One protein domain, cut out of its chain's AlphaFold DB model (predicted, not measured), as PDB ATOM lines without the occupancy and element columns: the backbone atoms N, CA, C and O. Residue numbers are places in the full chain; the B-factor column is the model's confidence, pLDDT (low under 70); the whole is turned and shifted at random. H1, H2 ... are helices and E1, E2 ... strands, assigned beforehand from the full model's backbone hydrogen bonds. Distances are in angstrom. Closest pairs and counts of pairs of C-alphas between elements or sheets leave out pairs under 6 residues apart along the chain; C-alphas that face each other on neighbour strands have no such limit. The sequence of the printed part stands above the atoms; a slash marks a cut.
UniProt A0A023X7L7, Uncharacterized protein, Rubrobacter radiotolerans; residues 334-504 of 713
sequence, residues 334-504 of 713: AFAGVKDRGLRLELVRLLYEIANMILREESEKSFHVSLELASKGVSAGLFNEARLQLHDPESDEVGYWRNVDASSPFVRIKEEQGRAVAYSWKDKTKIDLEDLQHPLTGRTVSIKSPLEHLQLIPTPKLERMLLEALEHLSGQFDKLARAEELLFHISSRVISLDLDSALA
ATOM      1  N   ALA A 334     -14.326  33.144  -9.725       86.06
ATOM      2  CA  ALA A 334     -13.746  31.795  -9.736       86.06
ATOM      3  C   ALA A 334     -14.683  30.737  -9.116       86.06
ATOM      4  O   ALA A 334     -14.725  29.582  -9.540       86.06
ATOM      5  N   PHE A 335     -15.521  31.130  -8.149       89.12
ATOM      6  CA  PHE A 335     -16.473  30.233  -7.492       89.12
ATOM      7  C   PHE A 335     -17.880  30.252  -8.104       89.12
ATOM      8  O   PHE A 335     -18.754  29.526  -7.625       89.12
ATOM      9  N   ALA A 336     -18.134  31.015  -9.173       84.12
ATOM     10  CA  ALA A 336     -19.463  31.133  -9.783       84.12
ATOM     11  C   ALA A 336     -20.024  29.786 -10.282       84.12
ATOM     12  O   ALA A 336     -21.235  29.559 -10.243       84.12
ATOM     13  N   GLY A 337     -19.150  28.854 -10.685       86.12
ATOM     14  CA  GLY A 337     -19.531  27.491 -11.075       86.12
ATOM     15  C   GLY A 337     -20.057  26.619  -9.922       86.12
ATOM     16  O   GLY A 337     -20.652  25.563 -10.162       86.12
ATOM     17  N   VAL A 338     -19.874  27.037  -8.666       90.50
ATOM     18  CA  VAL A 338     -20.340  26.315  -7.475       90.50
ATOM     19  C   VAL A 338     -21.768  26.748  -7.138       90.50
ATOM     20  O   VAL A 338     -22.016  27.807  -6.569       90.50
ATOM     21  N   LYS A 339     -22.743  25.898  -7.477       89.06
ATOM     22  CA  LYS A 339     -24.175  26.217  -7.320       89.06
ATOM     23  C   LYS A 339     -24.602  26.421  -5.862       89.06
ATOM     24  O   LYS A 339     -25.439  27.278  -5.582       89.06
ATOM     25  N   ASP A 340     -24.046  25.641  -4.937       90.94
ATOM     26  CA  ASP A 340     -24.407  25.701  -3.518       90.94
ATOM     27  C   ASP A 340     -23.820  26.956  -2.855       90.94
ATOM     28  O   ASP A 340     -22.607  27.156  -2.830       90.94
ATOM     29  N   ARG A 341     -24.691  27.825  -2.327       89.75
ATOM     30  CA  ARG A 341     -24.278  29.091  -1.701       89.75
ATOM     31  C   ARG A 341     -23.476  28.877  -0.413       89.75
ATOM     32  O   ARG A 341     -22.541  29.632  -0.178       89.75
ATOM     33  N   GLY A 342     -23.828  27.873   0.395       90.69
ATOM     34  CA  GLY A 342     -23.111  27.561   1.636       90.69
ATOM     35  C   GLY A 342     -21.675  27.128   1.355       90.69
ATOM     36  O   GLY A 342     -20.738  27.686   1.912       90.69
ATOM     37  N   LEU A 343     -21.490  26.226   0.387       93.38
ATOM     38  CA  LEU A 343     -20.163  25.826  -0.068       93.38
ATOM     39  C   LEU A 343     -19.370  27.010  -0.635       93.38
ATOM     40  O   LEU A 343     -18.189  27.124  -0.337       93.38
ATOM     41  N   ARG A 344     -19.993  27.913  -1.408       93.25
ATOM     42  CA  ARG A 344     -19.305  29.127  -1.889       93.25
ATOM     43  C   ARG A 344     -18.794  30.004  -0.747       93.25
ATOM     44  O   ARG A 344     -17.654  30.443  -0.815       93.25
ATOM     45  N   LEU A 345     -19.597  30.233   0.294       91.00
ATOM     46  CA  LEU A 345     -19.165  31.002   1.470       91.00
ATOM     47  C   LEU A 345     -17.948  30.360   2.140       91.00
ATOM     48  O   LEU A 345     -16.988  31.043   2.480       91.00
ATOM     49  N   GLU A 346     -17.961  29.040   2.271       94.06
ATOM     50  CA  GLU A 346     -16.868  28.304   2.898       94.06
ATOM     51  C   GLU A 346     -15.600  28.239   2.033       94.06
ATOM     52  O   GLU A 346     -14.494  28.226   2.570       94.06
ATOM     53  N   LEU A 347     -15.736  28.264   0.703       95.50
ATOM     54  CA  LEU A 347     -14.607  28.418  -0.219       95.50
ATOM     55  C   LEU A 347     -14.001  29.823  -0.147       95.50
ATOM     56  O   LEU A 347     -12.782  29.940  -0.142       95.50
ATOM     57  N   VAL A 348     -14.822  30.872  -0.025       93.56
ATOM     58  CA  VAL A 348     -14.331  32.240   0.222       93.56
ATOM     59  C   VAL A 348     -13.614  32.318   1.569       93.56
ATOM     60  O   VAL A 348     -12.538  32.902   1.656       93.56
ATOM     61  N   ARG A 349     -14.141  31.661   2.612       93.88
ATOM     62  CA  ARG A 349     -13.446  31.567   3.902       93.88
ATOM     63  C   ARG A 349     -12.090  30.876   3.759       93.88
ATOM     64  O   ARG A 349     -11.102  31.378   4.277       93.88
ATOM     65  N   LEU A 350     -12.028  29.746   3.050       96.50
ATOM     66  CA  LEU A 350     -10.772  29.040   2.780       96.50
ATOM     67  C   LEU A 350      -9.779  29.912   1.994       96.50
ATOM     68  O   LEU A 350      -8.609  29.964   2.358       96.50
ATOM     69  N   LEU A 351     -10.249  30.621   0.965       96.12
ATOM     70  CA  LEU A 351      -9.451  31.578   0.199       96.12
ATOM     71  C   LEU A 351      -8.842  32.649   1.108       96.12
ATOM     72  O   LEU A 351      -7.650  32.913   1.009       96.12
ATOM     73  N   TYR A 352      -9.633  33.246   2.002       95.25
ATOM     74  CA  TYR A 352      -9.144  34.293   2.906       95.25
ATOM     75  C   TYR A 352      -8.151  33.757   3.926       95.25
ATOM     76  O   TYR A 352      -7.186  34.441   4.254       95.25
ATOM     77  N   GLU A 353      -8.331  32.524   4.397       96.19
ATOM     78  CA  GLU A 353      -7.344  31.881   5.264       96.19
ATOM     79  C   GLU A 353      -6.012  31.668   4.536       96.19
ATOM     80  O   GLU A 353      -4.976  32.080   5.053       96.19
ATOM     81  N   ILE A 354      -6.039  31.146   3.306       97.00
ATOM     82  CA  ILE A 354      -4.836  30.976   2.475       97.00
ATOM     83  C   ILE A 354      -4.187  32.332   2.156       97.00
ATOM     84  O   ILE A 354      -2.977  32.482   2.309       97.00
ATOM     85  N   ALA A 355      -4.971  33.345   1.776       96.19
ATOM     86  CA  ALA A 355      -4.462  34.688   1.509       96.19
ATOM     87  C   ALA A 355      -3.770  35.281   2.746       96.19
ATOM     88  O   ALA A 355      -2.647  35.770   2.649       96.19
ATOM     89  N   ASN A 356      -4.390  35.181   3.928       95.81
ATOM     90  CA  ASN A 356      -3.772  35.618   5.180       95.81
ATOM     91  C   ASN A 356      -2.475  34.861   5.481       95.81
ATOM     92  O   ASN A 356      -1.505  35.494   5.893       95.81
ATOM     93  N   MET A 357      -2.445  33.540   5.274       96.75
ATOM     94  CA  MET A 357      -1.240  32.727   5.463       96.75
ATOM     95  C   MET A 357      -0.096  33.206   4.565       96.75
ATOM     96  O   MET A 357       1.012  33.417   5.049       96.75
ATOM     97  N   ILE A 358      -0.364  33.488   3.286       96.12
ATOM     98  CA  ILE A 358       0.637  34.033   2.355       96.12
ATOM     99  C   ILE A 358       1.091  35.434   2.794       96.12
ATOM    100  O   ILE A 358       2.292  35.718   2.859       96.12
ATOM    101  N   LEU A 359       0.148  36.322   3.127       95.25
ATOM    102  CA  LEU A 359       0.436  37.700   3.541       95.25
ATOM    103  C   LEU A 359       1.295  37.752   4.807       95.25
ATOM    104  O   LEU A 359       2.243  38.538   4.865       95.25
ATOM    105  N   ARG A 360       1.018  36.869   5.769       95.19
ATOM    106  CA  ARG A 360       1.723  36.766   7.055       95.19
ATOM    107  C   ARG A 360       2.921  35.817   7.055       95.19
ATOM    108  O   ARG A 360       3.681  35.837   8.013       95.19
ATOM    109  N   GLU A 361       3.111  35.041   5.990       95.00
ATOM    110  CA  GLU A 361       4.111  33.962   5.911       95.00
ATOM    111  C   GLU A 361       3.931  32.890   6.994       95.00
ATOM    112  O   GLU A 361       4.889  32.420   7.600       95.00
ATOM    113  N   GLU A 362       2.684  32.478   7.215       96.00
ATOM    114  CA  GLU A 362       2.326  31.377   8.110       96.00
ATOM    115  C   GLU A 362       2.184  30.080   7.298       96.00
ATOM    116  O   GLU A 362       1.310  29.981   6.440       96.00
ATOM    117  N   SER A 363       3.035  29.078   7.541       95.81
ATOM    118  CA  SER A 363       2.953  27.780   6.846       95.81
ATOM    119  C   SER A 363       1.881  26.865   7.431       95.81
ATOM    120  O   SER A 363       1.438  25.935   6.767       95.81
ATOM    121  N   GLU A 364       1.453  27.116   8.670       96.94
ATOM    122  CA  GLU A 364       0.414  26.353   9.358       96.94
ATOM    123  C   GLU A 364      -0.504  27.275  10.153       96.94
ATOM    124  O   GLU A 364      -0.053  28.248  10.762       96.94
ATOM    125  N   LYS A 365      -1.801  26.956  10.172       95.88
ATOM    126  CA  LYS A 365      -2.803  27.727  10.911       95.88
ATOM    127  C   LYS A 365      -3.966  26.855  11.368       95.88
ATOM    128  O   LYS A 365      -4.365  25.917  10.683       95.88
ATOM    129  N   SER A 366      -4.568  27.193  12.505       95.69
ATOM    130  CA  SER A 366      -5.816  26.566  12.949       95.69
ATOM    131  C   SER A 366      -6.955  26.838  11.959       95.69
ATOM    132  O   SER A 366      -7.293  27.988  11.694       95.69
ATOM    133  N   PHE A 367      -7.604  25.783  11.474       95.50
ATOM    134  CA  PHE A 367      -8.712  25.835  10.529       95.50
ATOM    135  C   PHE A 367      -9.793  24.806  10.874       95.50
ATOM    136  O   PHE A 367      -9.568  23.598  10.863       95.50
ATOM    137  N   HIS A 368     -11.011  25.275  11.139       92.69
ATOM    138  CA  HIS A 368     -12.137  24.404  11.477       92.69
ATOM    139  C   HIS A 368     -12.905  23.996  10.219       92.69
ATOM    140  O   HIS A 368     -13.580  24.821   9.611       92.69
ATOM    141  N   VAL A 369     -12.843  22.724   9.832       94.38
ATOM    142  CA  VAL A 369     -13.570  22.219   8.657       94.38
ATOM    143  C   VAL A 369     -15.082  22.281   8.895       94.38
ATOM    144  O   VAL A 369     -15.588  21.735   9.875       94.38
ATOM    145  N   SER A 370     -15.814  22.924   7.984       93.50
ATOM    146  CA  SER A 370     -17.279  22.937   7.990       93.50
ATOM    147  C   SER A 370     -17.870  21.685   7.354       93.50
ATOM    148  O   SER A 370     -17.226  20.971   6.577       93.50
ATOM    149  N   LEU A 371     -19.144  21.442   7.650       93.25
ATOM    150  CA  LEU A 371     -19.890  20.348   7.046       93.25
ATOM    151  C   LEU A 371     -20.005  20.516   5.527       93.25
ATOM    152  O   LEU A 371     -19.907  19.533   4.794       93.25
ATOM    153  N   GLU A 372     -20.164  21.743   5.039       94.44
ATOM    154  CA  GLU A 372     -20.223  22.077   3.621       94.44
ATOM    155  C   GLU A 372     -18.926  21.700   2.901       94.44
ATOM    156  O   GLU A 372     -18.993  21.024   1.872       94.44
ATOM    157  N   LEU A 373     -17.753  22.056   3.442       94.31
ATOM    158  CA  LEU A 373     -16.467  21.661   2.849       94.31
ATOM    159  C   LEU A 373     -16.295  20.138   2.864       94.31
ATOM    160  O   LEU A 373     -16.003  19.540   1.825       94.31
ATOM    161  N   ALA A 374     -16.539  19.506   4.015       94.44
ATOM    162  CA  ALA A 374     -16.330  18.071   4.206       94.44
ATOM    163  C   ALA A 374     -17.281  17.188   3.381       94.44
ATOM    164  O   ALA A 374     -16.904  16.092   2.965       94.44
ATOM    165  N   SER A 375     -18.519  17.633   3.151       93.00
ATOM    166  CA  SER A 375     -19.531  16.852   2.430       93.00
ATOM    167  C   SER A 375     -19.680  17.300   0.973       93.00
ATOM    168  O   SER A 375     -19.475  16.514   0.041       93.00
ATOM    169  N   LYS A 376     -20.011  18.576   0.753       94.38
ATOM    170  CA  LYS A 376     -20.310  19.131  -0.571       94.38
ATOM    171  C   LYS A 376     -19.034  19.425  -1.352       94.38
ATOM    172  O   LYS A 376     -19.024  19.185  -2.555       94.38
ATOM    173  N   GLY A 377     -17.960  19.871  -0.695       95.00
ATOM    174  CA  GLY A 377     -16.661  20.113  -1.336       95.00
ATOM    175  C   GLY A 377     -16.066  18.844  -1.956       95.00
ATOM    176  O   GLY A 377     -15.705  18.838  -3.135       95.00
ATOM    177  N   VAL A 378     -16.063  17.740  -1.201       92.00
ATOM    178  CA  VAL A 378     -15.656  16.412  -1.703       92.00
ATOM    179  C   VAL A 378     -16.587  15.949  -2.831       92.00
ATOM    180  O   VAL A 378     -16.127  15.569  -3.905       92.00
ATOM    181  N   SER A 379     -17.910  16.056  -2.650       90.50
ATOM    182  CA  SER A 379     -18.892  15.642  -3.672       90.50
ATOM    183  C   SER A 379     -18.807  16.455  -4.973       90.50
ATOM    184  O   SER A 379     -19.112  15.938  -6.046       90.50
ATOM    185  N   ALA A 380     -18.377  17.718  -4.900       91.81
ATOM    186  CA  ALA A 380     -18.149  18.597  -6.049       91.81
ATOM    187  C   ALA A 380     -16.787  18.366  -6.745       91.81
ATOM    188  O   ALA A 380     -16.476  19.041  -7.738       91.81
ATOM    189  N   GLY A 381     -15.979  17.426  -6.234       92.00
ATOM    190  CA  GLY A 381     -14.649  17.092  -6.739       92.00
ATOM    191  C   GLY A 381     -13.594  18.167  -6.469       92.00
ATOM    192  O   GLY A 381     -12.615  18.241  -7.214       92.00
ATOM    193  N   LEU A 382     -13.809  19.022  -5.463       95.62
ATOM    194  CA  LEU A 382     -12.867  20.074  -5.049       95.62
ATOM    195  C   LEU A 382     -11.794  19.531  -4.098       95.62
ATOM    196  O   LEU A 382     -10.648  19.959  -4.143       95.62
ATOM    197  N   PHE A 383     -12.150  18.530  -3.299       95.44
ATOM    198  CA  PHE A 383     -11.214  17.741  -2.502       95.44
ATOM    199  C   PHE A 383     -11.219  16.290  -2.983       95.44
ATOM    200  O   PHE A 383     -12.214  15.821  -3.544       95.44
ATOM    201  N   ASN A 384     -10.106  15.589  -2.773       91.88
ATOM    202  CA  ASN A 384     -10.072  14.131  -2.872       91.88
ATOM    203  C   ASN A 384     -10.901  13.504  -1.735       91.88
ATOM    204  O   ASN A 384     -11.356  14.197  -0.820       91.88
ATOM    205  N   GLU A 385     -11.116  12.191  -1.789       89.19
ATOM    206  CA  GLU A 385     -11.826  11.460  -0.745       89.19
ATOM    207  C   GLU A 385     -11.200  11.707   0.636       89.19
ATOM    208  O   GLU A 385      -9.998  11.532   0.845       89.19
ATOM    209  N   ALA A 386     -12.039  12.112   1.591       92.50
ATOM    210  CA  ALA A 386     -11.597  12.466   2.932       92.50
ATOM    211  C   ALA A 386     -11.101  11.234   3.702       92.50
ATOM    212  O   ALA A 386     -11.656  10.138   3.566       92.50
ATOM    213  N   ARG A 387     -10.097  11.426   4.560       91.44
ATOM    214  CA  ARG A 387      -9.613  10.408   5.507       91.44
ATOM    215  C   ARG A 387      -9.937  10.830   6.935       91.44
ATOM    216  O   ARG A 387      -9.984  12.023   7.223       91.44
ATOM    217  N   LEU A 388     -10.148   9.859   7.819       92.19
ATOM    218  CA  LEU A 388     -10.350  10.112   9.246       92.19
ATOM    219  C   LEU A 388      -9.068   9.767  10.005       92.19
ATOM    220  O   LEU A 388      -8.665   8.608  10.033       92.19
ATOM    221  N   GLN A 389      -8.418  10.776  10.571       91.38
ATOM    222  CA  GLN A 389      -7.167  10.671  11.309       91.38
ATOM    223  C   GLN A 389      -7.438  10.292  12.766       91.38
ATOM    224  O   GLN A 389      -8.258  10.905  13.447       91.38
ATOM    225  N   LEU A 390      -6.742   9.273  13.245       91.19
ATOM    226  CA  LEU A 390      -6.815   8.772  14.607       91.19
ATOM    227  C   LEU A 390      -5.456   9.010  15.258       91.19
ATOM    228  O   LEU A 390      -4.433   8.662  14.678       91.19
ATOM    229  N   HIS A 391      -5.463   9.607  16.443       90.38
ATOM    230  CA  HIS A 391      -4.274   9.783  17.272       90.38
ATOM    231  C   HIS A 391      -4.383   8.831  18.456       90.38
ATOM    232  O   HIS A 391      -5.417   8.806  19.127       90.38
ATOM    233  N   ASP A 392      -3.352   8.022  18.673       88.56
ATOM    234  CA  ASP A 392      -3.227   7.204  19.873       88.56
ATOM    235  C   ASP A 392      -2.444   7.996  20.936       88.56
ATOM    236  O   ASP A 392      -1.221   8.112  20.830       88.56
ATOM    237  N   PRO A 393      -3.104   8.515  21.986       85.56
ATOM    238  CA  PRO A 393      -2.463   9.386  22.970       85.56
ATOM    239  C   PRO A 393      -1.392   8.682  23.814       85.56
ATOM    240  O   PRO A 393      -0.598   9.355  24.466       85.56
ATOM    241  N   GLU A 394      -1.366   7.346  23.847       87.62
ATOM    242  CA  GLU A 394      -0.379   6.592  24.626       87.62
ATOM    243  C   GLU A 394       0.916   6.318  23.852       87.62
ATOM    244  O   GLU A 394       1.973   6.187  24.467       87.62
ATOM    245  N   SER A 395       0.844   6.166  22.528       87.62
ATOM    246  CA  SER A 395       2.021   5.931  21.674       87.62
ATOM    247  C   SER A 395       2.462   7.168  20.895       87.62
ATOM    248  O   SER A 395       3.546   7.152  20.323       87.62
ATOM    249  N   ASP A 396       1.633   8.214  20.884       86.12
ATOM    250  CA  ASP A 396       1.757   9.403  20.034       86.12
ATOM    251  C   ASP A 396       1.739   9.087  18.525       86.12
ATOM    252  O   ASP A 396       2.069   9.918  17.681       86.12
ATOM    253  N   GLU A 397       1.319   7.872  18.168       85.12
ATOM    254  CA  GLU A 397       1.198   7.439  16.785       85.12
ATOM    255  C   GLU A 397      -0.062   8.023  16.148       85.12
ATOM    256  O   GLU A 397      -1.133   8.119  16.759       85.12
ATOM    257  N   VAL A 398       0.066   8.368  14.870       86.75
ATOM    258  CA  VAL A 398      -1.020   8.916  14.066       86.75
ATOM    259  C   VAL A 398      -1.310   7.965  12.916       86.75
ATOM    260  O   VAL A 398      -0.453   7.667  12.086       86.75
ATOM    261  N   GLY A 399      -2.548   7.490  12.852       85.19
ATOM    262  CA  GLY A 399      -3.038   6.604  11.809       85.19
ATOM    263  C   GLY A 399      -4.286   7.148  11.128       85.19
ATOM    264  O   GLY A 399      -4.877   8.138  11.545       85.19
ATOM    265  N   TYR A 400      -4.735   6.465  10.079       88.44
ATOM    266  CA  TYR A 400      -6.028   6.741   9.453       88.44
ATOM    267  C   TYR A 400      -6.959   5.558   9.645       88.44
ATOM    268  O   TYR A 400      -6.570   4.419   9.374       88.44
ATOM    269  N   TRP A 401      -8.187   5.837  10.079       89.38
ATOM    270  CA  TRP A 401      -9.235   4.835  10.201       89.38
ATOM    271  C   TRP A 401      -9.325   4.004   8.923       89.38
ATOM    272  O   TRP A 401      -9.260   4.541   7.816       89.38
ATOM    273  N   ARG A 402      -9.499   2.694   9.081       81.69
ATOM    274  CA  ARG A 402      -9.736   1.768   7.978       81.69
ATOM    275  C   ARG A 402     -10.996   0.975   8.256       81.69
ATOM    276  O   ARG A 402     -11.318   0.674   9.401       81.69
ATOM    277  N   ASN A 403     -11.674   0.599   7.182       75.69
ATOM    278  CA  ASN A 403     -12.783  -0.337   7.270       75.69
ATOM    279  C   ASN A 403     -12.335  -1.702   7.840       75.69
ATOM    280  O   ASN A 403     -11.147  -2.013   7.833       75.69
ATOM    281  N   VAL A 404     -13.283  -2.532   8.281       69.19
ATOM    282  CA  VAL A 404     -13.064  -3.841   8.929       69.19
ATOM    283  C   VAL A 404     -12.208  -4.789   8.080       69.19
ATOM    284  O   VAL A 404     -11.428  -5.572   8.608       69.19
ATOM    285  N   ASP A 405     -12.303  -4.696   6.753       66.12
ATOM    286  CA  ASP A 405     -11.479  -5.469   5.814       66.12
ATOM    287  C   ASP A 405     -10.115  -4.821   5.493       66.12
ATOM    288  O   ASP A 405      -9.412  -5.258   4.581       66.12
ATOM    289  N   ALA A 406      -9.769  -3.748   6.209       62.62
ATOM    290  CA  ALA A 406      -8.597  -2.890   6.051       62.62
ATOM    291  C   ALA A 406      -8.393  -2.312   4.635       62.62
ATOM    292  O   ALA A 406      -7.322  -1.788   4.324       62.62
ATOM    293  N   SER A 407      -9.413  -2.363   3.770       62.06
ATOM    294  CA  SER A 407      -9.236  -2.134   2.331       62.06
ATOM    295  C   SER A 407      -9.279  -0.670   1.888       62.06
ATOM    296  O   SER A 407      -8.843  -0.360   0.781       62.06
ATOM    297  N   SER A 408      -9.832   0.229   2.706       72.12
ATOM    298  CA  SER A 408     -10.045   1.634   2.344       72.12
ATOM    299  C   SER A 408      -9.969   2.541   3.575       72.12
ATOM    300  O   SER A 408     -10.710   2.286   4.529       72.12
ATOM    301  N   PRO A 409      -9.149   3.612   3.548       79.94
ATOM    302  CA  PRO A 409      -9.094   4.615   4.612       79.94
ATOM    303  C   PRO A 409     -10.109   5.764   4.445       79.94
ATOM    304  O   PRO A 409     -10.102   6.728   5.211       79.94
ATOM    305  N   PHE A 410     -10.950   5.711   3.409       88.19
ATOM    306  CA  PHE A 410     -11.812   6.832   3.031       88.19
ATOM    307  C   PHE A 410     -13.152   6.850   3.747       88.19
ATOM    308  O   PHE A 410     -13.828   5.822   3.886       88.19
ATOM    309  N   VAL A 411     -13.579   8.064   4.083       91.31
ATOM    310  CA  VAL A 411     -14.848   8.348   4.744       91.31
ATOM    311  C   VAL A 411     -15.696   9.337   3.943       91.31
ATOM    312  O   VAL A 411     -15.201  10.147   3.162       91.31
ATOM    313  N   ARG A 412     -17.013   9.269   4.138       93.50
ATOM    314  CA  ARG A 412     -17.991  10.257   3.672       93.50
ATOM    315  C   ARG A 412     -18.615  10.940   4.863       93.50
ATOM    316  O   ARG A 412     -19.073  10.263   5.777       93.50
ATOM    317  N   ILE A 413     -18.713  12.258   4.797       95.25
ATOM    318  CA  ILE A 413     -19.374  13.045   5.829       95.25
ATOM    319  C   ILE A 413     -20.761  13.445   5.350       95.25
ATOM    320  O   ILE A 413     -20.940  13.869   4.206       95.25
ATOM    321  N   LYS A 414     -21.747  13.276   6.226       93.50
ATOM    322  CA  LYS A 414     -23.138  13.668   6.000       93.50
ATOM    323  C   LYS A 414     -23.683  14.405   7.210       93.50
ATOM    324  O   LYS A 414     -23.177  14.245   8.317       93.50
ATOM    325  N   GLU A 415     -24.737  15.172   6.980       90.44
ATOM    326  CA  GLU A 415     -25.547  15.744   8.046       90.44
ATOM    327  C   GLU A 415     -26.639  14.761   8.469       90.44
ATOM    328  O   GLU A 415     -27.423  14.309   7.633       90.44
ATOM    329  N   GLU A 416     -26.726  14.463   9.764       90.75
ATOM    330  CA  GLU A 416     -27.889  13.816  10.370       90.75
ATOM    331  C   GLU A 416     -28.279  14.575  11.638       90.75
ATOM    332  O   GLU A 416     -27.454  14.761  12.530       90.75
ATOM    333  N   GLN A 417     -29.539  15.015  11.732       85.31
ATOM    334  CA  GLN A 417     -30.068  15.725  12.911       85.31
ATOM    335  C   GLN A 417     -29.202  16.933  13.343       85.31
ATOM    336  O   GLN A 417     -29.011  17.175  14.535       85.31
ATOM    337  N   GLY A 418     -28.648  17.678  12.378       79.12
ATOM    338  CA  GLY A 418     -27.787  18.839  12.637       79.12
ATOM    339  C   GLY A 418     -26.369  18.498  13.108       79.12
ATOM    340  O   GLY A 418     -25.664  19.374  13.606       79.12
ATOM    341  N   ARG A 419     -25.935  17.234  12.998       86.06
ATOM    342  CA  ARG A 419     -24.581  16.786  13.354       86.06
ATOM    343  C   ARG A 419     -23.878  16.144  12.166       86.06
ATOM    344  O   ARG A 419     -24.504  15.491  11.332       86.06
ATOM    345  N   ALA A 420     -22.559  16.301  12.123       91.94
ATOM    346  CA  ALA A 420     -21.717  15.622  11.152       91.94
ATOM    347  C   ALA A 420     -21.530  14.152  11.544       91.94
ATOM    348  O   ALA A 420     -21.093  13.846  12.653       91.94
ATOM    349  N   VAL A 421     -21.830  13.247  10.617       94.62
ATOM    350  CA  VAL A 421     -21.704  11.798  10.789       94.62
ATOM    351  C   VAL A 421     -20.796  11.234   9.702       94.62
ATOM    352  O   VAL A 421     -20.923  11.598   8.530       94.62
ATOM    353  N   ALA A 422     -19.892  10.330  10.088       94.94
ATOM    354  CA  ALA A 422     -18.981   9.657   9.171       94.94
ATOM    355  C   ALA A 422     -19.523   8.299   8.703       94.94
ATOM    356  O   ALA A 422     -20.082   7.522   9.476       94.94
ATOM    357  N   TYR A 423     -19.323   8.010   7.421       93.56
ATOM    358  CA  TYR A 423     -19.659   6.745   6.773       93.56
ATOM    359  C   TYR A 423     -18.438   6.173   6.068       93.56
ATOM    360  O   TYR A 423     -17.673   6.922   5.462       93.56
ATOM    361  N   SER A 424     -18.308   4.849   6.042       89.88
ATOM    362  CA  SER A 424     -17.359   4.164   5.163       89.88
ATOM    363  C   SER A 424     -17.643   4.542   3.710       89.88
ATOM    364  O   SER A 424     -18.781   4.436   3.242       89.88
ATOM    365  N   TRP A 425     -16.621   4.971   2.962       83.38
ATOM    366  CA  TRP A 425     -16.790   5.272   1.537       83.38
ATOM    367  C   TRP A 425     -17.196   4.029   0.732       83.38
ATOM    368  O   TRP A 425     -18.054   4.114  -0.153       83.38
ATOM    369  N   LYS A 426     -16.589   2.880   1.057       79.88
ATOM    370  CA  LYS A 426     -16.751   1.608   0.343       79.88
ATOM    371  C   LYS A 426     -18.109   0.969   0.632       79.88
ATOM    372  O   LYS A 426     -18.895   0.751  -0.289       79.88
ATOM    373  N   ASP A 427     -18.401   0.752   1.911       83.62
ATOM    374  CA  ASP A 427     -19.558  -0.048   2.332       83.62
ATOM    375  C   ASP A 427     -20.789   0.813   2.616       83.62
ATOM    376  O   ASP A 427     -21.894   0.298   2.775       83.62
ATOM    377  N   LYS A 428     -20.620   2.145   2.653       87.62
ATOM    378  CA  LYS A 428     -21.675   3.123   2.958       87.62
ATOM    379  C   LYS A 428     -22.325   2.904   4.329       87.62
ATOM    380  O   LYS A 428     -23.425   3.400   4.569       87.62
ATOM    381  N   THR A 429     -21.647   2.187   5.217       90.56
ATOM    382  CA  THR A 429     -22.046   1.943   6.602       90.56
ATOM    383  C   THR A 429     -21.647   3.119   7.482       90.56
ATOM    384  O   THR A 429     -20.642   3.783   7.221       90.56
ATOM    385  N   LYS A 430     -22.457   3.408   8.503       92.81
ATOM    386  CA  LYS A 430     -22.151   4.433   9.507       92.81
ATOM    387  C   LYS A 430     -20.976   3.958  10.361       92.81
ATOM    388  O   LYS A 430     -20.944   2.790  10.740       92.81
ATOM    389  N   ILE A 431     -20.027   4.849  10.623       92.56
ATOM    390  CA  ILE A 431     -18.862   4.565  11.462       92.56
ATOM    391  C   ILE A 431     -19.223   4.918  12.905       92.56
ATOM    392  O   ILE A 431     -19.720   6.018  13.159       92.56
ATOM    393  N   ASP A 432     -18.980   3.990  13.828       92.00
ATOM    394  CA  ASP A 432     -19.082   4.252  15.260       92.00
ATOM    395  C   ASP A 432     -17.833   5.008  15.726       92.00
ATOM    396  O   ASP A 432     -16.724   4.488  15.640       92.00
ATOM    397  N   LEU A 433     -18.007   6.260  16.147       92.50
ATOM    398  CA  LEU A 433     -16.899   7.134  16.534       92.50
ATOM    399  C   LEU A 433     -16.421   6.897  17.972       92.50
ATOM    400  O   LEU A 433     -15.387   7.445  18.354       92.50
ATOM    401  N   GLU A 434     -17.158   6.113  18.764       92.31
ATOM    402  CA  GLU A 434     -16.813   5.806  20.155       92.31
ATOM    403  C   GLU A 434     -15.922   4.558  20.282       92.31
ATOM    404  O   GLU A 434     -15.214   4.425  21.279       92.31
ATOM    405  N   ASP A 435     -15.899   3.690  19.264       91.12
ATOM    406  CA  ASP A 435     -15.129   2.436  19.245       91.12
ATOM    407  C   ASP A 435     -14.317   2.278  17.944       91.12
ATOM    408  O   ASP A 435     -14.553   1.395  17.114       91.12
ATOM    409  N   LEU A 436     -13.354   3.180  17.722       91.06
ATOM    410  CA  LEU A 436     -12.484   3.145  16.545       91.06
ATOM    411  C   LEU A 436     -11.193   2.389  16.857       91.06
ATOM    412  O   LEU A 436     -10.462   2.742  17.770       91.06
ATOM    413  N   GLN A 437     -10.840   1.401  16.043       89.44
ATOM    414  CA  GLN A 437      -9.553   0.711  16.155       89.44
ATOM    415  C   GLN A 437      -8.438   1.521  15.471       89.44
ATOM    416  O   GLN A 437      -8.494   1.775  14.264       89.44
ATOM    417  N   HIS A 438      -7.407   1.913  16.226       87.44
ATOM    418  CA  HIS A 438      -6.224   2.584  15.691       87.44
ATOM    419  C   HIS A 438      -5.420   1.615  14.801       87.44
ATOM    420  O   HIS A 438      -5.037   0.537  15.259       87.44
ATOM    421  N   PRO A 439      -5.116   1.965  13.539       81.00
ATOM    422  CA  PRO A 439      -4.607   1.009  12.549       81.00
ATOM    423  C   PRO A 439      -3.167   0.544  12.800       81.00
ATOM    424  O   PRO A 439      -2.765  -0.480  12.253       81.00
ATOM    425  N   LEU A 440      -2.378   1.305  13.566       81.62
ATOM    426  CA  LEU A 440      -0.973   0.984  13.846       81.62
ATOM    427  C   LEU A 440      -0.800   0.258  15.181       81.62
ATOM    428  O   LEU A 440       0.074  -0.590  15.311       81.62
ATOM    429  N   THR A 441      -1.639   0.582  16.167       85.62
ATOM    430  CA  THR A 441      -1.453   0.140  17.559       85.62
ATOM    431  C   THR A 441      -2.526  -0.846  18.008       85.62
ATOM    432  O   THR A 441      -2.352  -1.511  19.025       85.62
ATOM    433  N   GLY A 442      -3.634  -0.967  17.265       86.00
ATOM    434  CA  GLY A 442      -4.768  -1.828  17.610       86.00
ATOM    435  C   GLY A 442      -5.540  -1.372  18.852       86.00
ATOM    436  O   GLY A 442      -6.378  -2.111  19.363       86.00
ATOM    437  N   ARG A 443      -5.252  -0.176  19.382       88.50
ATOM    438  CA  ARG A 443      -5.980   0.381  20.525       88.50
ATOM    439  C   ARG A 443      -7.315   0.964  20.084       88.50
ATOM    440  O   ARG A 443      -7.412   1.544  19.004       88.50
ATOM    441  N   THR A 444      -8.319   0.859  20.946       91.06
ATOM    442  CA  THR A 444      -9.576   1.589  20.765       91.06
ATOM    443  C   THR A 444      -9.361   3.072  21.069       91.06
ATOM    444  O   THR A 444      -8.849   3.435  22.126       91.06
ATOM    445  N   VAL A 445      -9.780   3.923  20.140       91.50
ATOM    446  CA  VAL A 445      -9.772   5.384  20.199       91.50
ATOM    447  C   VAL A 445     -11.212   5.859  20.031       91.50
ATOM    448  O   VAL A 445     -11.974   5.294  19.247       91.50
ATOM    449  N   SER A 446     -11.589   6.915  20.747       91.81
ATOM    450  CA  SER A 446     -12.884   7.575  20.577       91.81
ATOM    451  C   SER A 446     -12.682   9.018  20.135       91.81
ATOM    452  O   SER A 446     -11.775   9.702  20.614       91.81
ATOM    453  N   ILE A 447     -13.530   9.493  19.226       91.94
ATOM    454  CA  ILE A 447     -13.530  10.888  18.779       91.94
ATOM    455  C   ILE A 447     -14.933  11.481  18.887       91.94
ATOM    456  O   ILE A 447     -15.936  10.822  18.625       91.94
ATOM    457  N   LYS A 448     -15.019  12.760  19.263       89.69
ATOM    458  CA  LYS A 448     -16.310  13.435  19.492       89.69
ATOM    459  C   LYS A 448     -16.972  13.922  18.210       89.69
ATOM    460  O   LYS A 448     -18.195  13.965  18.117       89.69
ATOM    461  N   SER A 449     -16.163  14.352  17.248       90.75
ATOM    462  CA  SER A 449     -16.629  14.942  15.999       90.75
ATOM    463  C   SER A 449     -15.728  14.484  14.865       90.75
ATOM    464  O   SER A 449     -14.513  14.655  14.959       90.75
ATOM    465  N   PRO A 450     -16.286  13.953  13.765       93.88
ATOM    466  CA  PRO A 450     -15.457  13.528  12.652       93.88
ATOM    467  C   PRO A 450     -14.761  14.723  11.991       93.88
ATOM    468  O   PRO A 450     -13.615  14.585  11.590       93.88
ATOM    469  N   LEU A 451     -15.403  15.902  11.940       93.94
ATOM    470  CA  LEU A 451     -14.874  17.110  11.282       93.94
ATOM    471  C   LEU A 451     -13.527  17.571  11.850       93.94
ATOM    472  O   LEU A 451     -12.716  18.148  11.133       93.94
ATOM    473  N   GLU A 452     -13.292  17.312  13.132       92.69
ATOM    474  CA  GLU A 452     -12.081  17.724  13.844       92.69
ATOM    475  C   GLU A 452     -10.883  16.820  13.552       92.69
ATOM    476  O   GLU A 452      -9.755  17.203  13.829       92.69
ATOM    477  N   HIS A 453     -11.143  15.649  12.976       93.94
ATOM    478  CA  HIS A 453     -10.180  14.593  12.690       93.94
ATOM    479  C   HIS A 453     -10.083  14.309  11.186       93.94
ATOM    480  O   HIS A 453      -9.514  13.305  10.767       93.94
ATOM    481  N   LEU A 454     -10.680  15.153  10.344       94.19
ATOM    482  CA  LEU A 454     -10.612  14.965   8.903       94.19
ATOM    483  C   LEU A 454      -9.261  15.375   8.351       94.19
ATOM    484  O   LEU A 454      -8.686  16.389   8.748       94.19
ATOM    485  N   GLN A 455      -8.848  14.627   7.335       94.19
ATOM    486  CA  GLN A 455      -7.892  15.105   6.367       94.19
ATOM    487  C   GLN A 455      -8.556  15.359   5.015       94.19
ATOM    488  O   GLN A 455      -9.211  14.471   4.457       94.19
ATOM    489  N   LEU A 456      -8.344  16.563   4.487       95.69
ATOM    490  CA  LEU A 456      -8.786  17.001   3.168       95.69
ATOM    491  C   LEU A 456      -7.575  17.437   2.343       95.69
ATOM    492  O   LEU A 456      -6.784  18.271   2.776       95.69
ATOM    493  N   ILE A 457      -7.456  16.882   1.138       95.31
ATOM    494  CA  ILE A 457      -6.383  17.199   0.188       95.31
ATOM    495  C   ILE A 457      -7.038  17.790  -1.066       95.31
ATOM    496  O   ILE A 457      -7.952  17.146  -1.606       95.31
ATOM    497  N   PRO A 458      -6.641  18.994  -1.513       96.50
ATOM    498  CA  PRO A 458      -7.254  19.663  -2.651       96.50
ATOM    499  C   PRO A 458      -7.044  18.872  -3.943       96.50
ATOM    500  O   PRO A 458      -6.140  18.043  -4.071       96.50
ATOM    501  N   THR A 459      -7.912  19.120  -4.914       95.62
ATOM    502  CA  THR A 459      -7.731  18.651  -6.290       95.62
ATOM    503  C   THR A 459      -7.159  19.781  -7.151       95.62
ATOM    504  O   THR A 459      -7.347  20.950  -6.804       95.62
ATOM    505  N   PRO A 460      -6.580  19.480  -8.331       95.12
ATOM    506  CA  PRO A 460      -6.109  20.513  -9.263       95.12
ATOM    507  C   PRO A 460      -7.215  21.480  -9.713       95.12
ATOM    508  O   PRO A 460      -6.970  22.592 -10.170       95.12
ATOM    509  N   LYS A 461      -8.482  21.054  -9.611       94.94
ATOM    510  CA  LYS A 461      -9.631  21.925  -9.864       94.94
ATOM    511  C   LYS A 461      -9.762  23.000  -8.782       94.94
ATOM    512  O   LYS A 461      -9.988  24.151  -9.125       94.94
ATOM    513  N   LEU A 462      -9.662  22.629  -7.504       96.50
ATOM    514  CA  LEU A 462      -9.775  23.589  -6.406       96.50
ATOM    515  C   LEU A 462      -8.572  24.529  -6.359       96.50
ATOM    516  O   LEU A 462      -8.765  25.721  -6.161       96.50
ATOM    517  N   GLU A 463      -7.366  24.007  -6.574       95.62
ATOM    518  CA  GLU A 463      -6.147  24.817  -6.634       95.62
ATOM    519  C   GLU A 463      -6.262  25.931  -7.681       95.62
ATOM    520  O   GLU A 463      -6.115  27.099  -7.333       95.62
ATOM    521  N   ARG A 464      -6.641  25.599  -8.925       94.06
ATOM    522  CA  ARG A 464      -6.866  26.603  -9.979       94.06
ATOM    523  C   ARG A 464      -7.911  27.643  -9.595       94.06
ATOM    524  O   ARG A 464      -7.667  28.830  -9.746       94.06
ATOM    525  N   MET A 465      -9.041  27.207  -9.034       94.94
ATOM    526  CA  MET A 465     -10.088  28.130  -8.581       94.94
ATOM    527  C   MET A 465      -9.590  29.081  -7.481       94.94
ATOM    528  O   MET A 465     -10.034  30.221  -7.417       94.94
ATOM    529  N   LEU A 466      -8.709  28.617  -6.592       95.38
ATOM    530  CA  LEU A 466      -8.129  29.452  -5.542       95.38
ATOM    531  C   LEU A 466      -7.065  30.403  -6.099       95.38
ATOM    532  O   LEU A 466      -7.058  31.558  -5.693       95.38
ATOM    533  N   LEU A 467      -6.224  29.960  -7.038       93.19
ATOM    534  CA  LEU A 467      -5.246  30.814  -7.724       93.19
ATOM    535  C   LEU A 467      -5.935  31.945  -8.503       93.19
ATOM    536  O   LEU A 467      -5.624  33.108  -8.269       93.19
ATOM    537  N   GLU A 468      -6.944  31.621  -9.318       89.88
ATOM    538  CA  GLU A 468      -7.774  32.608 -10.034       89.88
ATOM    539  C   GLU A 468      -8.421  33.620  -9.066       89.88
ATOM    540  O   GLU A 468      -8.561  34.807  -9.359       89.88
ATOM    541  N   ALA A 469      -8.825  33.163  -7.877       90.25
ATOM    542  CA  ALA A 469      -9.407  34.030  -6.859       90.25
ATOM    543  C   ALA A 469      -8.359  34.886  -6.118       90.25
ATOM    544  O   ALA A 469      -8.649  36.025  -5.753       90.25
ATOM    545  N   LEU A 470      -7.142  34.379  -5.896       90.88
ATOM    546  CA  LEU A 470      -6.037  35.157  -5.319       90.88
ATOM    547  C   LEU A 470      -5.557  36.248  -6.275       90.88
ATOM    548  O   LEU A 470      -5.250  37.350  -5.822       90.88
ATOM    549  N   GLU A 471      -5.548  35.975  -7.578       85.06
ATOM    550  CA  GLU A 471      -5.223  36.965  -8.603       85.06
ATOM    551  C   GLU A 471      -6.163  38.173  -8.527       85.06
ATOM    552  O   GLU A 471      -5.706  39.314  -8.532       85.06
ATOM    553  N   HIS A 472      -7.465  37.953  -8.311       81.25
ATOM    554  CA  HIS A 472      -8.411  39.044  -8.054       81.25
ATOM    555  C   HIS A 472      -7.997  39.895  -6.836       81.25
ATOM    556  O   HIS A 472      -8.074  41.126  -6.875       81.25
ATOM    557  N   LEU A 473      -7.562  39.260  -5.748       87.06
ATOM    558  CA  LEU A 473      -7.156  39.958  -4.522       87.06
ATOM    559  C   LEU A 473      -5.804  40.673  -4.669       87.06
ATOM    560  O   LEU A 473      -5.497  41.575  -3.884       87.06
ATOM    561  N   SER A 474      -5.009  40.305  -5.675       84.62
ATOM    562  CA  SER A 474      -3.671  40.852  -5.896       84.62
ATOM    563  C   SER A 474      -3.665  42.352  -6.192       84.62
ATOM    564  O   SER A 474      -2.733  43.037  -5.782       84.62
ATOM    565  N   GLY A 475      -4.750  42.897  -6.760       78.69
ATOM    566  CA  GLY A 475      -4.905  44.340  -6.986       78.69
ATOM    567  C   GLY A 475      -4.926  45.185  -5.704       78.69
ATOM    568  O   GLY A 475      -4.811  46.407  -5.781       78.69
ATOM    569  N   GLN A 476      -5.082  44.553  -4.536       84.56
ATOM    570  CA  GLN A 476      -4.951  45.178  -3.216       84.56
ATOM    571  C   GLN A 476      -3.689  44.720  -2.467       84.56
ATOM    572  O   GLN A 476      -3.267  45.379  -1.515       84.56
ATOM    573  N   PHE A 477      -3.093  43.599  -2.877       88.62
ATOM    574  CA  PHE A 477      -1.962  42.971  -2.212       88.62
ATOM    575  C   PHE A 477      -0.956  42.403  -3.221       88.62
ATOM    576  O   PHE A 477      -1.049  41.237  -3.613       88.62
ATOM    577  N   ASP A 478       0.087  43.168  -3.545       84.25
ATOM    578  CA  ASP A 478       1.128  42.767  -4.511       84.25
ATOM    579  C   ASP A 478       1.765  41.401  -4.214       84.25
ATOM    580  O   ASP A 478       2.204  40.686  -5.115       84.25
ATOM    581  N   LYS A 479       1.829  41.005  -2.939       88.81
ATOM    582  CA  LYS A 479       2.391  39.711  -2.538       88.81
ATOM    583  C   LYS A 479       1.570  38.525  -3.050       88.81
ATOM    584  O   LYS A 479       2.149  37.480  -3.327       88.81
ATOM    585  N   LEU A 480       0.254  38.687  -3.196       90.69
ATOM    586  CA  LEU A 480      -0.625  37.648  -3.736       90.69
ATOM    587  C   LEU A 480      -0.462  37.496  -5.253       90.69
ATOM    588  O   LEU A 480      -0.671  36.401  -5.757       90.69
ATOM    589  N   ALA A 481      -0.007  38.538  -5.965       82.88
ATOM    590  CA  ALA A 481       0.292  38.459  -7.401       82.88
ATOM    591  C   ALA A 481       1.416  37.458  -7.723       82.88
ATOM    592  O   ALA A 481       1.571  37.035  -8.862       82.88
ATOM    593  N   ARG A 482       2.231  37.106  -6.722       81.25
ATOM    594  CA  ARG A 482       3.349  36.162  -6.851       81.25
ATOM    595  C   ARG A 482       2.952  34.717  -6.547       81.25
ATOM    596  O   ARG A 482       3.830  33.864  -6.535       81.25
ATOM    597  N   ALA A 483       1.680  34.468  -6.232       88.81
ATOM    598  CA  ALA A 483       1.188  33.135  -5.928       88.81
ATOM    599  C   ALA A 483       1.193  32.264  -7.193       88.81
ATOM    600  O   ALA A 483       0.331  32.434  -8.048       88.81
ATOM    601  N   GLU A 484       2.152  31.343  -7.316       88.06
ATOM    602  CA  GLU A 484       2.232  30.441  -8.480       88.06
ATOM    603  C   GLU A 484       1.482  29.124  -8.244       88.06
ATOM    604  O   GLU A 484       0.799  28.622  -9.135       88.06
ATOM    605  N   GLU A 485       1.587  28.565  -7.037       90.56
ATOM    606  CA  GLU A 485       1.038  27.249  -6.702       90.56
ATOM    607  C   GLU A 485       0.484  27.215  -5.277       90.56
ATOM    608  O   GLU A 485       1.048  27.810  -4.362       90.56
ATOM    609  N   LEU A 486      -0.608  26.482  -5.051       94.19
ATOM    610  CA  LEU A 486      -1.227  26.386  -3.725       94.19
ATOM    611  C   LEU A 486      -1.203  24.940  -3.254       94.19
ATOM    612  O   LEU A 486      -2.220  24.241  -3.216       94.19
ATOM    613  N   LEU A 487      -0.017  24.505  -2.837       94.25
ATOM    614  CA  LEU A 487       0.180  23.191  -2.243       94.25
ATOM    615  C   LEU A 487      -0.222  23.240  -0.768       94.25
ATOM    616  O   LEU A 487       0.588  23.526   0.114       94.25
ATOM    617  N   PHE A 488      -1.497  22.976  -0.498       96.69
ATOM    618  CA  PHE A 488      -2.019  22.925   0.863       96.69
ATOM    619  C   PHE A 488      -2.741  21.617   1.153       96.69
ATOM    620  O   PHE A 488      -3.165  20.891   0.256       96.69
ATOM    621  N   HIS A 489      -2.924  21.326   2.433       96.12
ATOM    622  CA  HIS A 489      -3.860  20.311   2.891       96.12
ATOM    623  C   HIS A 489      -4.390  20.680   4.276       96.12
ATOM    624  O   HIS A 489      -3.815  21.513   4.974       96.12
ATOM    625  N   ILE A 490      -5.510  20.080   4.666       96.44
ATOM    626  CA  ILE A 490      -6.106  20.279   5.987       96.44
ATOM    627  C   ILE A 490      -6.031  18.952   6.729       96.44
ATOM    628  O   ILE A 490      -6.528  17.962   6.199       96.44
ATOM    629  N   SER A 491      -5.446  18.929   7.925       92.19
ATOM    630  CA  SER A 491      -5.335  17.760   8.811       92.19
ATOM    631  C   SER A 491      -5.636  18.172  10.253       92.19
ATOM    632  O   SER A 491      -5.041  19.123  10.745       92.19
ATOM    633  N   SER A 492      -6.529  17.467  10.955       84.25
ATOM    634  CA  SER A 492      -6.771  17.639  12.406       84.25
ATOM    635  C   SER A 492      -6.896  19.095  12.889       84.25
ATOM    636  O   SER A 492      -6.218  19.536  13.814       84.25
ATOM    637  N   ARG A 493      -7.792  19.858  12.250       90.06
ATOM    638  CA  ARG A 493      -8.026  21.299  12.483       90.06
ATOM    639  C   ARG A 493      -6.860  22.233  12.142       90.06
ATOM    640  O   ARG A 493      -6.885  23.386  12.563       90.06
ATOM    641  N   VAL A 494      -5.866  21.777  11.394       95.19
ATOM    642  CA  VAL A 494      -4.763  22.605  10.903       95.19
ATOM    643  C   VAL A 494      -4.816  22.629   9.385       95.19
ATOM    644  O   VAL A 494      -4.997  21.590   8.754       95.19
ATOM    645  N   ILE A 495      -4.698  23.813   8.794       97.44
ATOM    646  CA  ILE A 495      -4.352  23.971   7.384       97.44
ATOM    647  C   ILE A 495      -2.843  24.185   7.295       97.44
ATOM    648  O   ILE A 495      -2.308  25.056   7.980       97.44
ATOM    649  N   SER A 496      -2.174  23.390   6.467       96.94
ATOM    650  CA  SER A 496      -0.749  23.535   6.166       96.94
ATOM    651  C   SER A 496      -0.595  23.938   4.703       96.94
ATOM    652  O   SER A 496      -1.241  23.342   3.839       96.94
ATOM    653  N   LEU A 497       0.249  24.930   4.435       96.69
ATOM    654  CA  LEU A 497       0.531  25.510   3.123       96.69
ATOM    655  C   LEU A 497       2.046  25.536   2.894       96.69
ATOM    656  O   LEU A 497       2.798  26.034   3.732       96.69
ATOM    657  N   ASP A 498       2.487  25.053   1.736       94.31
ATOM    658  CA  ASP A 498       3.861  25.247   1.276       94.31
ATOM    659  C   ASP A 498       4.050  26.688   0.777       94.31
ATOM    660  O   ASP A 498       3.699  27.042  -0.352       94.31
ATOM    661  N   LEU A 499       4.599  27.537   1.647       93.06
ATOM    662  CA  LEU A 499       4.873  28.937   1.336       93.06
ATOM    663  C   LEU A 499       5.971  29.122   0.292       93.06
ATOM    664  O   LEU A 499       5.958  30.132  -0.409       93.06
ATOM    665  N   ASP A 500       6.928  28.198   0.200       90.56
ATOM    666  CA  ASP A 500       8.043  28.339  -0.734       90.56
ATOM    667  C   ASP A 500       7.571  28.101  -2.166       90.56
ATOM    668  O   ASP A 500       7.946  28.861  -3.064       90.56
ATOM    669  N   SER A 501       6.692  27.114  -2.357       89.19
ATOM    670  CA  SER A 501       6.001  26.890  -3.629       89.19
ATOM    671  C   SER A 501       5.022  28.027  -3.941       89.19
ATOM    672  O   SER A 501       5.036  28.553  -5.050       89.19
ATOM    673  N   ALA A 502       4.244  28.487  -2.952       91.69
ATOM    674  CA  ALA A 502       3.321  29.603  -3.157       91.69
ATOM    675  C   ALA A 502       4.036  30.894  -3.561       91.69
ATOM    676  O   ALA A 502       3.580  31.577  -4.463       91.69
ATOM    677  N   LEU A 503       5.167  31.234  -2.942       89.81
ATOM    678  CA  LEU A 503       5.892  32.483  -3.206       89.81
ATOM    679  C   LEU A 503       7.016  32.339  -4.245       89.81
ATOM    680  O   LEU A 503       7.875  33.224  -4.316       89.81
ATOM    681  N   ALA A 504       7.048  31.231  -4.995       85.25
ATOM    682  CA  ALA A 504       8.071  30.921  -5.998       85.25
ATOM    683  C   ALA A 504       9.521  31.055  -5.477       85.25
ATOM    684  O   ALA A 504      10.443  31.451  -6.194       85.25
TER     685      ALA A 504
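This is residues 334 to 504 of the 713 residues of an uncharacterized protein of Rubrobacter radiotolerans (UniProt A0A023X7L7). A strongly twisted sheet makes two arms that meet where E6 pairs with E2: one arm has E1, E6, E7 and E8, the other the hairpins E2 with E3 and E4 with E5. The long helix H1 passes the first arm and grazes it, H4 crosses H1 steeply at that end, H2 packs on E4 of the second arm, and the unnamed residues 425 to 449 lie at the far end. The printed part has 171 residues, with five named helices and eight named strands in the order H1 E1 H2 E2 E3 E4 E5 H3 E6 H4 E7 E8 H5. The sheet is branched, its neighbour pairs antiparallel, and the class is mixed, helices and strands. The whole is compact, with a radius of gyration of the C-alphas of 17.0 A and spans of 51 by 36 by 26 A.

Begin with H1, residues 341 to 360, which only grazes the sheet with its residues 350 to 358. Its residues 342 to 347 touch H2, residues 371 to 379, about perpendicular at 80 degrees; the closest C-alphas, of Leu 343 and Glu 372, are 5.3 A apart. Its residues 351 to 355 touch H4, residues 460 to 474, at a steep tilt of 64 degrees; the closest C-alphas, of Leu 351 and Leu 466, are 6.3 A apart. E1, residues 364 to 366, pairs with E8, residues 494 to 497: N 365 and O 495 are 2.9 A apart. H2 is on the sheet, and its C-alpha 375 is 5.1 A from C-alpha 413 of E4, residues 410 to 416. E2, residues 386 to 392, has E4 and E3, residues 397 to 400, on one side and E6, residues 454 to 456, on the other; look for N 390 and O 399 at 2.8 A, N 411 and O 386 at 2.9 A, N 455 and O 387 at 2.8 A. E4 forms a hairpin with E5, residues 419 to 424, N 412 and O 423 at 2.8 A. H3, residues 450 to 453, stands at the sheet's level. E7, residues 488 to 491, pairs with E6, N 456 and O 490 at 2.9 A, and forms a hairpin with E8, N 491 and O 494 at 2.8 A. H5, residues 499 to 502, is close to H1 but not clearly touching, the closest C-alphas, 358 and 499, 6.7 A apart. Every O i to N i+4 pair is within hydrogen-bond range in H1 and H4, and 4 of 5 in H2; H3 and H5 are too short for one.

Find C-alpha 341 at (-24.278, 29.091, -1.701); from there H1 runs 28.5 A to C-alpha 360 at (1.723, 36.766, 7.055). H4 runs 20.8 A, E2 19.6 A, E4 19.0 A and E5 16.7 A. H5 ends at C-alpha 502, (3.321, 29.603, -3.157).

The C-alphas of Gly 442 and Gly 475, the two farthest apart, are 52.3 A apart. The printed part has no cut. The links E5 to H3 and H4 to E7 are long. The mean pLDDT of the printed part is 90.3; residues 404 to 407 are under 70.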